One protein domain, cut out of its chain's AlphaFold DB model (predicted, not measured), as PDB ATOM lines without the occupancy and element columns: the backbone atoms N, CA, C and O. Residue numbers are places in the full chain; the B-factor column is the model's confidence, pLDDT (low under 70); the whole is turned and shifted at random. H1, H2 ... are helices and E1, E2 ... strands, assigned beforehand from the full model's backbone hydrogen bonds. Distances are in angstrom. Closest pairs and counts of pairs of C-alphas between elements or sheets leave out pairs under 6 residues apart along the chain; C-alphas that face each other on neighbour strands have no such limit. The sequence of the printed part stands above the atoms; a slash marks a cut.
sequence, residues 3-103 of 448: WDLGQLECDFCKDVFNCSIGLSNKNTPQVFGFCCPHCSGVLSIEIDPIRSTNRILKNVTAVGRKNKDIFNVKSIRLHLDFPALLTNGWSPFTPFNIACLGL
ATOM      1  N   TRP A   3     -22.465 -32.492  -2.637       75.44
ATOM      2  CA  TRP A   3     -22.667 -32.826  -4.039       75.44
ATOM      3  C   TRP A   3     -21.621 -32.106  -4.873       75.44
ATOM      4  O   TRP A   3     -21.617 -30.877  -4.946       75.44
ATOM      5  N   ASP A   4     -20.723 -32.859  -5.499       81.56
ATOM      6  CA  ASP A   4     -19.831 -32.306  -6.515       81.56
ATOM      7  C   ASP A   4     -20.569 -32.293  -7.856       81.56
ATOM      8  O   ASP A   4     -20.868 -33.345  -8.424       81.56
ATOM      9  N   LEU A   5     -20.890 -31.098  -8.355       83.88
ATOM     10  CA  LEU A   5     -21.511 -30.940  -9.670       83.88
ATOM     11  C   LEU A   5     -20.462 -30.919 -10.789       83.88
ATOM     12  O   LEU A   5     -20.827 -30.921 -11.965       83.88
ATOM     13  N   GLY A   6     -19.173 -30.950 -10.438       85.75
ATOM     14  CA  GLY A   6     -18.073 -30.876 -11.380       85.75
ATOM     15  C   GLY A   6     -17.951 -29.484 -11.990       85.75
ATOM     16  O   GLY A   6     -18.066 -28.473 -11.297       85.75
ATOM     17  N   GLN A   7     -17.677 -29.442 -13.292       89.44
ATOM     18  CA  GLN A   7     -17.549 -28.194 -14.035       89.44
ATOM     19  C   GLN A   7     -18.891 -27.781 -14.623       89.44
ATOM     20  O   GLN A   7     -19.584 -28.573 -15.267       89.44
ATOM     21  N   LEU A   8     -19.221 -26.517 -14.406       91.31
ATOM     22  CA  LEU A   8     -20.378 -25.851 -14.968       91.31
ATOM     23  C   LEU A   8     -19.911 -24.752 -15.921       91.31
ATOM     24  O   LEU A   8     -18.886 -24.114 -15.680       91.31
ATOM     25  N   GLU A   9     -20.673 -24.536 -16.985       92.81
ATOM     26  CA  GLU A   9     -20.473 -23.469 -17.961       92.81
ATOM     27  C   GLU A   9     -21.587 -22.431 -17.815       92.81
ATOM     28  O   GLU A   9     -22.769 -22.773 -17.732       92.81
ATOM     29  N   CYS A  10     -21.217 -21.153 -17.768       93.31
ATOM     30  CA  CYS A  10     -22.177 -20.057 -17.765       93.31
ATOM     31  C   CYS A  10     -22.808 -19.889 -19.152       93.31
ATOM     32  O   CYS A  10     -22.095 -19.633 -20.123       93.31
ATOM     33  N   ASP A  11     -24.140 -19.904 -19.248       95.12
ATOM     34  CA  ASP A  11     -24.803 -19.791 -20.550       95.12
ATOM     35  C   ASP A  11     -24.600 -18.412 -21.207       95.12
ATOM     36  O   ASP A  11     -24.650 -18.330 -22.436       95.12
ATOM     37  N   PHE A  12     -24.315 -17.367 -20.413       93.75
ATOM     38  CA  PHE A  12     -24.132 -15.983 -20.872       93.75
ATOM     39  C   PHE A  12     -22.745 -15.699 -21.462       93.75
ATOM     40  O   PHE A  12     -22.659 -15.165 -22.564       93.75
ATOM     41  N   CYS A  13     -21.663 -16.018 -20.742       93.12
ATOM     42  CA  CYS A  13     -20.295 -15.693 -21.179       93.12
ATOM     43  C   CYS A  13     -19.436 -16.908 -21.530       93.12
ATOM     44  O   CYS A  13     -18.292 -16.728 -21.928       93.12
ATOM     45  N   LYS A  14     -19.977 -18.125 -21.394       92.69
ATOM     46  CA  LYS A  14     -19.298 -19.397 -21.695       92.69
ATOM     47  C   LYS A  14     -18.075 -19.708 -20.826       92.69
ATOM     48  O   LYS A  14     -17.354 -20.664 -21.094       92.69
ATOM     49  N   ASP A  15     -17.876 -18.961 -19.743       90.50
ATOM     50  CA  ASP A  15     -16.853 -19.281 -18.750       90.50
ATOM     51  C   ASP A  15     -17.186 -20.573 -18.006       90.50
ATOM     52  O   ASP A  15     -18.334 -20.813 -17.616       90.50
ATOM     53  N   VAL A  16     -16.139 -21.351 -17.736       90.56
ATOM     54  CA  VAL A  16     -16.206 -22.619 -17.008       90.56
ATOM     55  C   VAL A  16     -15.660 -22.445 -15.593       90.56
ATOM     56  O   VAL A  16     -14.614 -21.832 -15.378       90.56
ATOM     57  N   PHE A  17     -16.349 -23.020 -14.612       89.38
ATOM     58  CA  PHE A  17     -15.947 -23.001 -13.206       89.38
ATOM     59  C   PHE A  17     -16.355 -24.300 -12.503       89.38
ATOM     60  O   PHE A  17     -17.285 -24.989 -12.924       89.38
ATOM     61  N   ASN A  18     -15.673 -24.648 -11.412       89.19
ATOM     62  CA  ASN A  18     -16.074 -25.783 -10.581       89.19
ATOM     63  C   ASN A  18     -17.234 -25.377  -9.665       89.19
ATOM     64  O   ASN A  18     -17.205 -24.293  -9.075       89.19
ATOM     65  N   CYS A  19     -18.206 -26.265  -9.471       89.12
ATOM     66  CA  CYS A  19     -19.309 -26.041  -8.545       89.12
ATOM     67  C   CYS A  19     -19.552 -27.253  -7.644       89.12
ATOM     68  O   CYS A  19     -19.695 -28.379  -8.118       89.12
ATOM     69  N   SER A  20     -19.653 -27.011  -6.338       89.19
ATOM     70  CA  SER A  20     -20.151 -27.999  -5.383       89.19
ATOM     71  C   SER A  20     -21.228 -27.407  -4.484       89.19
ATOM     72  O   SER A  20     -21.285 -26.194  -4.275       89.19
ATOM     73  N   ILE A  21     -22.099 -28.264  -3.960       88.31
ATOM     74  CA  ILE A  21     -23.241 -27.870  -3.136       88.31
ATOM     75  C   ILE A  21     -23.280 -28.716  -1.867       88.31
ATOM     76  O   ILE A  21     -23.280 -29.942  -1.928       88.31
ATOM     77  N   GLY A  22     -23.338 -28.063  -0.711       87.75
ATOM     78  CA  GLY A  22     -23.743 -28.684   0.544       87.75
ATOM     79  C   GLY A  22     -25.240 -28.481   0.761       87.75
ATOM     80  O   GLY A  22     -25.709 -27.348   0.860       87.75
ATOM     81  N   LEU A  23     -25.987 -29.582   0.801       85.69
ATOM     82  CA  LEU A  23     -27.422 -29.559   1.082       85.69
ATOM     83  C   LEU A  23     -27.670 -29.519   2.586       85.69
ATOM     84  O   LEU A  23     -27.012 -30.254   3.334       85.69
ATOM     85  N   SER A  24     -28.678 -28.744   2.991       84.31
ATOM     86  CA  SER A  24     -29.267 -28.893   4.320       84.31
ATOM     87  C   SER A  24     -30.015 -30.225   4.412       84.31
ATOM     88  O   SER A  24     -30.454 -30.762   3.394       84.31
ATOM     89  N   ASN A  25     -30.201 -30.767   5.611       84.44
ATOM     90  CA  ASN A  25     -30.909 -32.038   5.815       84.44
ATOM     91  C   ASN A  25     -32.445 -31.872   5.791       84.44
ATOM     92  O   ASN A  25     -33.129 -32.452   6.630       84.44
ATOM     93  N   LYS A  26     -32.975 -31.033   4.892       85.94
ATOM     94  CA  LYS A  26     -34.417 -30.830   4.697       85.94
ATOM     95  C   LYS A  26     -34.930 -31.701   3.557       85.94
ATOM     96  O   LYS A  26     -34.195 -31.960   2.605       85.94
ATOM     97  N   ASN A  27     -36.195 -32.093   3.632       85.00
ATOM     98  CA  ASN A  27     -36.866 -32.948   2.652       85.00
ATOM     99  C   ASN A  27     -37.543 -32.167   1.514       85.00
ATOM    100  O   ASN A  27     -38.151 -32.760   0.627       85.00
ATOM    101  N   THR A  28     -37.454 -30.837   1.514       86.62
ATOM    102  CA  THR A  28     -38.000 -29.982   0.451       86.62
ATOM    103  C   THR A  28     -36.932 -29.601  -0.580       86.62
ATOM    104  O   THR A  28     -35.738 -29.584  -0.255       86.62
ATOM    105  N   PRO A  29     -37.328 -29.258  -1.824       88.19
ATOM    106  CA  PRO A  29     -36.403 -28.746  -2.829       88.19
ATOM    107  C   PRO A  29     -35.575 -27.561  -2.317       88.19
ATOM    108  O   PRO A  29     -36.075 -26.667  -1.625       88.19
ATOM    109  N   GLN A  30     -34.286 -27.554  -2.653       87.50
ATOM    110  CA  GLN A  30     -33.352 -26.499  -2.260       87.50
ATOM    111  C   GLN A  30     -32.907 -25.747  -3.503       87.50
ATOM    112  O   GLN A  30     -32.310 -26.327  -4.413       87.50
ATOM    113  N   VAL A  31     -33.199 -24.449  -3.536       87.75
ATOM    114  CA  VAL A  31     -32.842 -23.576  -4.649       87.75
ATOM    115  C   VAL A  31     -31.613 -22.774  -4.262       87.75
ATOM    116  O   VAL A  31     -31.628 -21.977  -3.330       87.75
ATOM    117  N   PHE A  32     -30.552 -22.943  -5.033       87.50
ATOM    118  CA  PHE A  32     -29.351 -22.141  -4.951       87.50
ATOM    119  C   PHE A  32     -29.288 -21.231  -6.165       87.50
ATOM    120  O   PHE A  32     -29.639 -21.608  -7.286       87.50
ATOM    121  N   GLY A  33     -28.761 -20.036  -5.982       84.50
ATOM    122  CA  GLY A  33     -28.212 -19.323  -7.120       84.50
ATOM    123  C   GLY A  33     -27.051 -18.463  -6.721       84.50
ATOM    124  O   GLY A  33     -26.745 -18.333  -5.541       84.50
ATOM    125  N   PHE A  34     -26.349 -17.968  -7.718       85.44
ATOM    126  CA  PHE A  34     -25.040 -17.348  -7.583       85.44
ATOM    127  C   PHE A  34     -24.731 -16.583  -8.870       85.44
ATOM    128  O   PHE A  34     -25.353 -16.827  -9.903       85.44
ATOM    129  N   CYS A  35     -23.793 -15.644  -8.812       85.38
ATOM    130  CA  CYS A  35     -23.330 -14.943 -10.006       85.38
ATOM    131  C   CYS A  35     -22.230 -15.745 -10.687       85.38
ATOM    132  O   CYS A  35     -21.334 -16.274 -10.019       85.38
ATOM    133  N   CYS A  36     -22.237 -15.744 -12.018       86.62
ATOM    134  CA  CYS A  36     -21.043 -16.062 -12.780       86.62
ATOM    135  C   CYS A  36     -19.896 -15.149 -12.301       86.62
ATOM    136  O   CYS A  36     -20.053 -13.926 -12.297       86.62
ATOM    137  N   PRO A  37     -18.731 -15.699 -11.927       79.25
ATOM    138  CA  PRO A  37     -17.633 -14.922 -11.361       79.25
ATOM    139  C   PRO A  37     -16.871 -14.086 -12.404       79.25
ATOM    140  O   PRO A  37     -15.840 -13.501 -12.060       79.25
ATOM    141  N   HIS A  38     -17.325 -14.085 -13.659       85.06
ATOM    142  CA  HIS A  38     -16.742 -13.341 -14.772       85.06
ATOM    143  C   HIS A  38     -17.700 -12.282 -15.325       85.06
ATOM    144  O   HIS A  38     -17.343 -11.111 -15.369       85.06
ATOM    145  N   CYS A  39     -18.924 -12.666 -15.709       87.56
ATOM    146  CA  CYS A  39     -19.887 -11.744 -16.328       87.56
ATOM    147  C   CYS A  39     -21.008 -11.251 -15.404       87.56
ATOM    148  O   CYS A  39     -21.859 -10.490 -15.854       87.56
ATOM    149  N   SER A  40     -21.058 -11.704 -14.147       83.62
ATOM    150  CA  SER A  40     -22.134 -11.375 -13.196       83.62
ATOM    151  C   SER A  40     -23.539 -11.837 -13.613       83.62
ATOM    152  O   SER A  40     -24.526 -11.412 -13.021       83.62
ATOM    153  N   GLY A  41     -23.659 -12.733 -14.600       85.88
ATOM    154  CA  GLY A  41     -24.937 -13.359 -14.940       85.88
ATOM    155  C   GLY A  41     -25.477 -14.195 -13.775       85.88
ATOM    156  O   GLY A  41     -24.725 -14.955 -13.161       85.88
ATOM    157  N   VAL A  42     -26.773 -14.070 -13.474       87.25
ATOM    158  CA  VAL A  42     -27.436 -14.799 -12.380       87.25
ATOM    159  C   VAL A  42     -27.726 -16.241 -12.803       87.25
ATOM    160  O   VAL A  42     -28.460 -16.496 -13.762       87.25
ATOM    161  N   LEU A  43     -27.150 -17.185 -12.059       89.62
ATOM    162  CA  LEU A  43     -27.216 -18.627 -12.288       89.62
ATOM    163  C   LEU A  43     -28.035 -19.302 -11.191       89.62
ATOM    164  O   LEU A  43     -28.076 -18.818 -10.055       89.62
ATOM    165  N   SER A  44     -28.660 -20.441 -11.498       90.19
ATOM    166  CA  SER A  44     -29.394 -21.197 -10.486       90.19
ATOM    167  C   SER A  44     -29.361 -22.702 -10.654       90.19
ATOM    168  O   SER A  44     -29.329 -23.229 -11.762       90.19
ATOM    169  N   ILE A  45     -29.401 -23.372  -9.506       90.38
ATOM    170  CA  ILE A  45     -29.401 -24.813  -9.354       90.38
ATOM    171  C   ILE A  45     -30.461 -25.151  -8.315       90.38
ATOM    172  O   ILE A  45     -30.385 -24.690  -7.180       90.38
ATOM    173  N   GLU A  46     -31.440 -25.955  -8.693       90.69
ATOM    174  CA  GLU A  46     -32.426 -26.519  -7.778       90.69
ATOM    175  C   GLU A  46     -32.180 -28.019  -7.646       90.69
ATOM    176  O   GLU A  46     -31.992 -28.711  -8.651       90.69
ATOM    177  N   ILE A  47     -32.137 -28.500  -6.405       88.38
ATOM    178  CA  ILE A  47     -31.920 -29.909  -6.078       88.38
ATOM    179  C   ILE A  47     -33.065 -30.382  -5.193       88.38
ATOM    180  O   ILE A  47     -33.301 -29.821  -4.122       88.38
ATOM    181  N   ASP A  48     -33.737 -31.442  -5.632       87.44
ATOM    182  CA  ASP A  48     -34.670 -32.202  -4.808       87.44
ATOM    183  C   ASP A  48     -33.891 -33.318  -4.078       87.44
ATOM    184  O   ASP A  48     -33.382 -34.237  -4.730       87.44
ATOM    185  N   PRO A  49     -33.763 -33.252  -2.739       79.88
ATOM    186  CA  PRO A  49     -32.992 -34.230  -1.978       79.88
ATOM    187  C   PRO A  49     -33.633 -35.628  -1.979       79.88
ATOM    188  O   PRO A  49     -32.913 -36.616  -1.830       79.88
ATOM    189  N   ILE A  50     -34.953 -35.731  -2.179       80.94
ATOM    190  CA  ILE A  50     -35.685 -37.007  -2.234       80.94
ATOM    191  C   ILE A  50     -35.500 -37.654  -3.609       80.94
ATOM    192  O   ILE A  50     -35.320 -38.866  -3.728       80.94
ATOM    193  N   ARG A  51     -35.519 -36.842  -4.670       74.88
ATOM    194  CA  ARG A  51     -35.388 -37.288  -6.065       74.88
ATOM    195  C   ARG A  51     -33.987 -37.015  -6.591       74.88
ATOM    196  O   ARG A  51     -33.843 -36.366  -7.620       74.88
ATOM    197  N   SER A  52     -32.978 -37.523  -5.889       59.25
ATOM    198  CA  SER A  52     -31.536 -37.267  -6.059       59.25
ATOM    199  C   SER A  52     -30.991 -37.165  -7.508       59.25
ATOM    200  O   SER A  52     -29.969 -36.534  -7.755       59.25
ATOM    201  N   THR A  53     -31.647 -37.715  -8.525       60.28
ATOM    202  CA  THR A  53     -31.229 -37.558  -9.929       60.28
ATOM    203  C   THR A  53     -31.740 -36.285 -10.622       60.28
ATOM    204  O   THR A  53     -31.190 -35.898 -11.655       60.28
ATOM    205  N   ASN A  54     -32.738 -35.595 -10.067       69.62
ATOM    206  CA  ASN A  54     -33.339 -34.399 -10.650       69.62
ATOM    207  C   ASN A  54     -32.682 -33.129 -10.105       69.62
ATOM    208  O   ASN A  54     -33.024 -32.628  -9.034       69.62
ATOM    209  N   ARG A  55     -31.761 -32.573 -10.895       84.94
ATOM    210  CA  ARG A  55     -31.302 -31.189 -10.741       84.94
ATOM    211  C   ARG A  55     -31.865 -30.336 -11.865       84.94
ATOM    212  O   ARG A  55     -31.787 -30.723 -13.031       84.94
ATOM    213  N   ILE A  56     -32.384 -29.166 -11.522       90.19
ATOM    214  CA  ILE A  56     -32.807 -28.172 -12.507       90.19
ATOM    215  C   ILE A  56     -31.732 -27.095 -12.543       90.19
ATOM    216  O   ILE A  56     -31.493 -26.405 -11.552       90.19
ATOM    217  N   LEU A  57     -31.067 -26.973 -13.687       90.88
ATOM    218  CA  LEU A  57     -30.084 -25.929 -13.943       90.88
ATOM    219  C   LEU A  57     -30.754 -24.810 -14.744       90.88
ATOM    220  O   LEU A  57     -31.467 -25.084 -15.708       90.88
ATOM    221  N   LYS A  58     -30.549 -23.553 -14.342       91.69
ATOM    222  CA  LYS A  58     -31.036 -22.371 -15.067       91.69
ATOM    223  C   LYS A  58     -29.874 -21.428 -15.358       91.69
ATOM    224  O   LYS A  58     -29.147 -21.054 -14.433       91.69
ATOM    225  N   ASN A  59     -29.742 -21.029 -16.624       92.25
ATOM    226  CA  ASN A  59     -28.661 -20.191 -17.164       92.25
ATOM    227  C   ASN A  59     -27.245 -20.776 -16.993       92.25
ATOM    228  O   ASN A  59     -26.244 -20.064 -17.122       92.25
ATOM    229  N   VAL A  60     -27.151 -22.061 -16.663       93.12
ATOM    230  CA  VAL A  60     -25.902 -22.773 -16.431       93.12
ATOM    231  C   VAL A  60     -26.036 -24.192 -16.964       93.12
ATOM    232  O   VAL A  60     -27.055 -24.847 -16.745       93.12
ATOM    233  N   THR A  61     -24.990 -24.685 -17.618       92.69
ATOM    234  CA  THR A  61     -24.980 -26.014 -18.232       92.69
ATOM    235  C   THR A  61     -23.872 -26.874 -17.627       92.69
ATOM    236  O   THR A  61     -22.776 -26.396 -17.341       92.69
ATOM    237  N   ALA A  62     -24.147 -28.160 -17.393       89.38
ATOM    238  CA  ALA A  62     -23.132 -29.095 -16.911       89.38
ATOM    239  C   ALA A  62     -22.180 -29.498 -18.046       89.38
ATOM    240  O   ALA A  62     -22.625 -29.940 -19.107       89.38
ATOM    241  N   VAL A  63     -20.870 -29.406 -17.813       85.50
ATOM    242  CA  VAL A  63     -19.861 -29.774 -18.812       85.50
ATOM    243  C   VAL A  63     -19.684 -31.297 -18.828       85.50
ATOM    244  O   VAL A  63     -19.245 -31.898 -17.848       85.50
ATOM    245  N   GLY A  64     -20.022 -31.940 -19.951       69.19
ATOM    246  CA  GLY A  64     -20.033 -33.407 -20.078       69.19
ATOM    247  C   GLY A  64     -18.653 -34.087 -20.034       69.19
ATOM    248  O   GLY A  64     -18.552 -35.245 -19.636       69.19
ATOM    249  N   ARG A  65     -17.572 -33.383 -20.401       63.28
ATOM    250  CA  ARG A  65     -16.181 -33.850 -20.247       63.28
ATOM    251  C   ARG A  65     -15.408 -32.850 -19.394       63.28
ATOM    252  O   ARG A  65     -15.173 -31.736 -19.846       63.28
ATOM    253  N   LYS A  66     -14.993 -33.260 -18.187       61.69
ATOM    254  CA  LYS A  66     -14.146 -32.441 -17.302       61.69
ATOM    255  C   LYS A  66     -12.897 -31.992 -18.068       61.69
ATOM    256  O   LYS A  66     -12.099 -32.829 -18.496       61.69
ATOM    257  N   ASN A  67     -12.720 -30.687 -18.223       57.56
ATOM    258  CA  ASN A  67     -11.452 -30.110 -18.636       57.56
ATOM    259  C   ASN A  67     -10.436 -30.444 -17.528       57.56
ATOM    260  O   ASN A  67     -10.734 -30.239 -16.350       57.56
ATOM    261  N   LYS A  68      -9.276 -31.022 -17.877       56.22
ATOM    262  CA  LYS A  68      -8.315 -31.591 -16.902       56.22
ATOM    263  C   LYS A  68      -7.802 -30.577 -15.867       56.22
ATOM    264  O   LYS A  68      -7.274 -30.987 -14.838       56.22
ATOM    265  N   ASP A  69      -7.977 -29.283 -16.112       70.31
ATOM    266  CA  ASP A  69      -7.456 -28.209 -15.275       70.31
ATOM    267  C   ASP A  69      -8.421 -27.773 -14.152       70.31
ATOM    268  O   ASP A  69      -8.875 -26.635 -14.067       70.31
ATOM    269  N   ILE A  70      -8.774 -28.716 -13.272       68.25
ATOM    270  CA  ILE A  70      -9.650 -28.473 -12.108       68.25
ATOM    271  C   ILE A  70      -8.988 -27.505 -11.105       68.25
ATOM    272  O   ILE A  70      -9.682 -26.849 -10.328       68.25
ATOM    273  N   PHE A  71      -7.656 -27.401 -11.125       73.12
ATOM    274  CA  PHE A  71      -6.881 -26.604 -10.176       73.12
ATOM    275  C   PHE A  71      -6.758 -25.127 -10.560       73.12
ATOM    276  O   PHE A  71      -6.611 -24.315  -9.651       73.12
ATOM    277  N   ASN A  72      -6.879 -24.760 -11.842       76.88
ATOM    278  CA  ASN A  72      -6.737 -23.361 -12.275       76.88
ATOM    279  C   ASN A  72      -8.061 -22.649 -12.587       76.88
ATOM    280  O   ASN A  72      -8.064 -21.439 -12.817       76.88
ATOM    281  N   VAL A  73      -9.197 -23.349 -12.570       84.06
ATOM    282  CA  VAL A  73     -10.516 -22.711 -12.719       84.06
ATOM    283  C   VAL A  73     -11.051 -22.212 -11.374       84.06
ATOM    284  O   VAL A  73     -10.786 -22.791 -10.316       84.06
ATOM    285  N   LYS A  74     -11.839 -21.128 -11.389       87.62
ATOM    286  CA  LYS A  74     -12.538 -20.656 -10.181       87.62
ATOM    287  C   LYS A  74     -13.458 -21.759  -9.651       87.62
ATOM    288  O   LYS A  74     -14.099 -22.462 -10.432       87.62
ATOM    289  N   SER A  75     -13.548 -21.892  -8.331       87.88
ATOM    290  CA  SER A  75     -14.466 -22.825  -7.675       87.88
ATOM    291  C   SER A  75     -15.486 -22.078  -6.831       87.88
ATOM    292  O   SER A  75     -15.140 -21.161  -6.086       87.88
ATOM    293  N   ILE A  76     -16.741 -22.506  -6.929       89.00
ATOM    294  CA  ILE A  76     -17.875 -21.975  -6.177       89.00
ATOM    295  C   ILE A  76     -18.462 -23.110  -5.350       89.00
ATOM    296  O   ILE A  76     -18.876 -24.133  -5.895       89.00
ATOM    297  N   ARG A  77     -18.512 -22.941  -4.030       89.25
ATOM    298  CA  ARG A  77     -19.130 -23.910  -3.120       89.25
ATOM    299  C   ARG A  77     -20.335 -23.279  -2.460       89.25
ATOM    300  O   ARG A  77     -20.182 -22.329  -1.700       89.25
ATOM    301  N   LEU A  78     -21.514 -23.792  -2.768       89.38
ATOM    302  CA  LEU A  78     -22.784 -23.287  -2.264       89.38
ATOM    303  C   LEU A  78     -23.209 -24.093  -1.039       89.38
ATOM    304  O   LEU A  78     -22.932 -25.287  -0.946       89.38
ATOM    305  N   HIS A  79     -23.889 -23.442  -0.106       89.19
ATOM    306  CA  HIS A  79     -24.540 -24.094   1.021       89.19
ATOM    307  C   HIS A  79     -25.764 -23.274   1.425       89.19
ATOM    308  O   HIS A  79     -25.760 -22.055   1.260       89.19
ATOM    309  N   LEU A  80     -26.819 -23.931   1.913       86.69
ATOM    310  CA  LEU A  80     -28.042 -23.235   2.328       86.69
ATOM    311  C   LEU A  80     -27.821 -22.558   3.685       86.69
ATOM    312  O   LEU A  80     -28.036 -21.366   3.846       86.69
ATOM    313  N   ASP A  81     -27.304 -23.337   4.634       88.75
ATOM    314  CA  ASP A  81     -27.099 -22.905   6.018       88.75
ATOM    315  C   ASP A  81     -25.824 -22.073   6.261       88.75
ATOM    316  O   ASP A  81     -25.693 -21.474   7.322       88.75
ATOM    317  N   PHE A  82     -24.872 -22.019   5.319       88.81
ATOM    318  CA  PHE A  82     -23.574 -21.350   5.508       88.81
ATOM    319  C   PHE A  82     -23.198 -20.502   4.288       88.81
ATOM    320  O   PHE A  82     -23.659 -20.794   3.183       88.81
ATOM    321  N   PRO A  83     -22.328 -19.485   4.443       87.25
ATOM    322  CA  PRO A  83     -21.894 -18.658   3.327       87.25
ATOM    323  C   PRO A  83     -21.239 -19.470   2.207       87.25
ATOM    324  O   PRO A  83     -20.426 -20.363   2.448       87.25
ATOM    325  N   ALA A  84     -21.554 -19.111   0.969       86.44
ATOM    326  CA  ALA A  84     -20.883 -19.602  -0.213       86.44
ATOM    327  C   ALA A  84     -19.389 -19.236  -0.199       86.44
ATOM    328  O   ALA A  84     -18.995 -18.122   0.154       86.44
ATOM    329  N   LEU A  85     -18.561 -20.179  -0.647       86.56
ATOM    330  CA  LEU A  85     -17.117 -20.014  -0.763       86.56
ATOM    331  C   LEU A  85     -16.728 -19.861  -2.235       86.56
ATOM    332  O   LEU A  85     -17.017 -20.742  -3.045       86.56
ATOM    333  N   LEU A  86     -16.040 -18.768  -2.564       86.19
ATOM    334  CA  LEU A  86     -15.402 -18.557  -3.864       86.19
ATOM    335  C   LEU A  86     -13.884 -18.663  -3.710       86.19
ATOM    336  O   LEU A  86     -13.297 -17.924  -2.923       86.19
ATOM    337  N   THR A  87     -13.248 -19.544  -4.481       85.62
ATOM    338  CA  THR A  87     -11.786 -19.707  -4.500       85.62
ATOM    339  C   THR A  87     -11.233 -19.679  -5.919       85.62
ATOM    340  O   THR A  87     -11.902 -20.080  -6.873       85.62
ATOM    341  N   ASN A  88      -9.983 -19.241  -6.054       84.25
ATOM    342  CA  ASN A  88      -9.198 -19.485  -7.260       84.25
ATOM    343  C   ASN A  88      -8.633 -20.907  -7.145       84.25
ATOM    344  O   ASN A  88      -7.807 -21.157  -6.269       84.25
ATOM    345  N   GLY A  89      -9.125 -21.842  -7.957       81.81
ATOM    346  CA  GLY A  89      -8.751 -23.253  -7.877       81.81
ATOM    347  C   GLY A  89      -9.577 -24.084  -6.897       81.81
ATOM    348  O   GLY A  89     -10.545 -23.607  -6.292       81.81
ATOM    349  N   TRP A  90      -9.229 -25.368  -6.787       79.62
ATOM    350  CA  TRP A  90      -9.929 -26.342  -5.944       79.62
ATOM    351  C   TRP A  90      -9.645 -26.111  -4.453       79.62
ATOM    352  O   TRP A  90      -8.500 -25.938  -4.047       79.62
ATOM    353  N   SER A  91     -10.691 -26.155  -3.624       78.69
ATOM    354  CA  SER A  91     -10.589 -26.074  -2.161       78.69
ATOM    355  C   SER A  91     -10.988 -27.410  -1.533       78.69
ATOM    356  O   SER A  91     -12.012 -27.958  -1.928       78.69
ATOM    357  N   PRO A  92     -10.269 -27.955  -0.540       79.31
ATOM    358  CA  PRO A  92     -10.711 -29.165   0.154       79.31
ATOM    359  C   PRO A  92     -11.888 -28.896   1.100       79.31
ATOM    360  O   PRO A  92     -12.714 -29.777   1.328       79.31
ATOM    361  N   PHE A  93     -12.010 -27.673   1.623       85.38
ATOM    362  CA  PHE A  93     -12.988 -27.346   2.656       85.38
ATOM    363  C   PHE A  93     -14.359 -27.011   2.067       85.38
ATOM    364  O   PHE A  93     -14.482 -26.331   1.042       85.38
ATOM    365  N   THR A  94     -15.417 -27.501   2.707       87.44
ATOM    366  CA  THR A  94     -16.792 -27.065   2.424       87.44
ATOM    367  C   THR A  94     -17.191 -25.905   3.337       87.44
ATOM    368  O   THR A  94     -16.569 -25.738   4.390       87.44
ATOM    369  N   PRO A  95     -18.232 -25.123   2.989       88.88
ATOM    370  CA  PRO A  95     -18.770 -24.099   3.884       88.88
ATOM    371  C   PRO A  95     -19.057 -24.608   5.304       88.88
ATOM    372  O   PRO A  95     -18.691 -23.948   6.271       88.88
ATOM    373  N   PHE A  96     -19.604 -25.822   5.435       88.56
ATOM    374  CA  PHE A  96     -19.814 -26.473   6.731       88.56
ATOM    375  C   PHE A  96     -18.499 -26.711   7.483       88.56
ATOM    376  O   PHE A  96     -18.400 -26.381   8.659       88.56
ATOM    377  N   ASN A  97     -17.456 -27.228   6.815       88.50
ATOM    378  CA  ASN A  97     -16.164 -27.449   7.474       88.50
ATOM    379  C   ASN A  97     -15.560 -26.139   7.992       88.50
ATOM    380  O   ASN A  97     -15.042 -26.112   9.103       88.50
ATOM    381  N   ILE A  98     -15.647 -25.063   7.205       87.12
ATOM    382  CA  ILE A  98     -15.167 -23.735   7.610       87.12
ATOM    383  C   ILE A  98     -15.953 -23.239   8.828       87.12
ATOM    384  O   ILE A  98     -15.351 -22.772   9.793       87.12
ATOM    385  N   ALA A  99     -17.278 -23.403   8.827       88.06
ATOM    386  CA  ALA A  99     -18.115 -23.033   9.962       88.06
ATOM    387  C   ALA A  99     -17.764 -23.830  11.231       88.06
ATOM    388  O   ALA A  99     -17.654 -23.236  12.301       88.06
ATOM    389  N   CYS A 100     -17.519 -25.141  11.119       88.75
ATOM    390  CA  CYS A 100     -17.097 -25.976  12.246       88.75
ATOM    391  C   CYS A 100     -15.734 -25.564  12.815       88.75
ATOM    392  O   CYS A 100     -15.566 -25.542  14.030       88.75
ATOM    393  N   LEU A 101     -14.771 -25.217  11.956       88.44
ATOM    394  CA  LEU A 101     -13.462 -24.714  12.391       88.44
ATOM    395  C   LEU A 101     -13.566 -23.345  13.077       88.44
ATOM    396  O   LEU A 101     -12.724 -23.005  13.901       88.44
ATOM    397  N   GLY A 102     -14.594 -22.569  12.735       87.25
ATOM    398  CA  GLY A 102     -14.857 -21.249  13.291       87.25
ATOM    399  C   GLY A 102     -15.728 -21.236  14.546       87.25
ATOM    400  O   GLY A 102     -16.113 -20.146  14.960       87.25
ATOM    401  N   LEU A 103     -16.079 -22.382  15.141       89.38
ATOM    402  CA  LEU A 103     -16.944 -22.430  16.326       89.38
ATOM    403  C   LEU A 103     -16.349 -21.645  17.511       89.38
ATOM    404  O   LEU A 103     -15.139 -21.633  17.738       89.38
TER     405      LEU A 103
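This is residues 3 to 103 of the 448 residues of an uncharacterized protein of Serratia sp. Ag1 (UniProt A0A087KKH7). Two sheets stand face to face as a sandwich: the strongly twisted sheet of E6, E1, E2, E7 and E8, and the smaller sheet of E3, E4 and E5, which covers only part of it and leaves E8 apart from its three strands. The short last helix, H1, grazes the larger sheet with residues 95 to 98. The printed part has 101 residues with eight named strands, E1 to E8, followed by H1, and its class is mostly strand. The larger sheet runs E6, E1, E2, E7, E8 and is mixed; the smaller runs E3, E4, E5, all antiparallel. The whole is compact, with a radius of gyration of the C-alphas of 13.3 A, and rounded, spanning 34 by 30 by 24 A.

E1, residues 3 to 10, begins at C-alpha 3 at (-22.667, -32.826, -4.039), bends by 62 degrees at residue 7 and is 18.8 A long. E2, residues 16 to 22, is 20.0 A long. E3, residues 30 to 35, is 17.1 A long, and E4, residues 42 to 47, is 17.0 A long and begins at (-27.436, -14.799, -12.380). E5 is residues 55 to 58, 9.8 A, and E6 is residues 60 to 62, 6.9 A. E7, residues 74 to 79, is 16.8 A long, and E8, residues 85 to 88, is 10.3 A long. H1, residues 95 to 101, is 10.0 A long and ends at C-alpha 101 at (-13.462, -24.714, 12.391).

In the larger sheet, E1 and E2 form an antiparallel hairpin, with N 5 and O 19 at 3.0 A. On the other side of E1, E6 is antiparallel to it, with N 61 and O 9 at 2.9 A. E2 and E7 are parallel, with N 20 and O 76 at 3.0 A, and E7 and E8 form an antiparallel hairpin, with N 77 and O 85 at 2.8 A. E3, E4 and E5 form a meander, each strand the antiparallel neighbour of the one before; N 32 and O 45 are 2.8 A apart, N 46 and O 56 2.9 A. The sheets' facing parts are 9.2 A centre to centre, their strands at 33 degrees. Across the sandwich, the closest C-alphas of E4 and E6 are those of Leu 43 and Val 60, 6.0 A, and of E3 and E7 those of Phe 32 and Leu 78, 7.2 A. The closest C-alphas of H1 and E7 are those of Pro 95 and His 79, 6.4 A. In H1 every O i to N i+4 pair is within hydrogen-bond range.

The C-alphas farthest apart are those of Phe 12 and Leu 103, 38.4 A. The printed part has no cut. The link from E6 to E7 is long, with 11 residues. The mean pLDDT of the printed part is 84.6; residues 52 to 54, 64 to 68 and 70 are under 70.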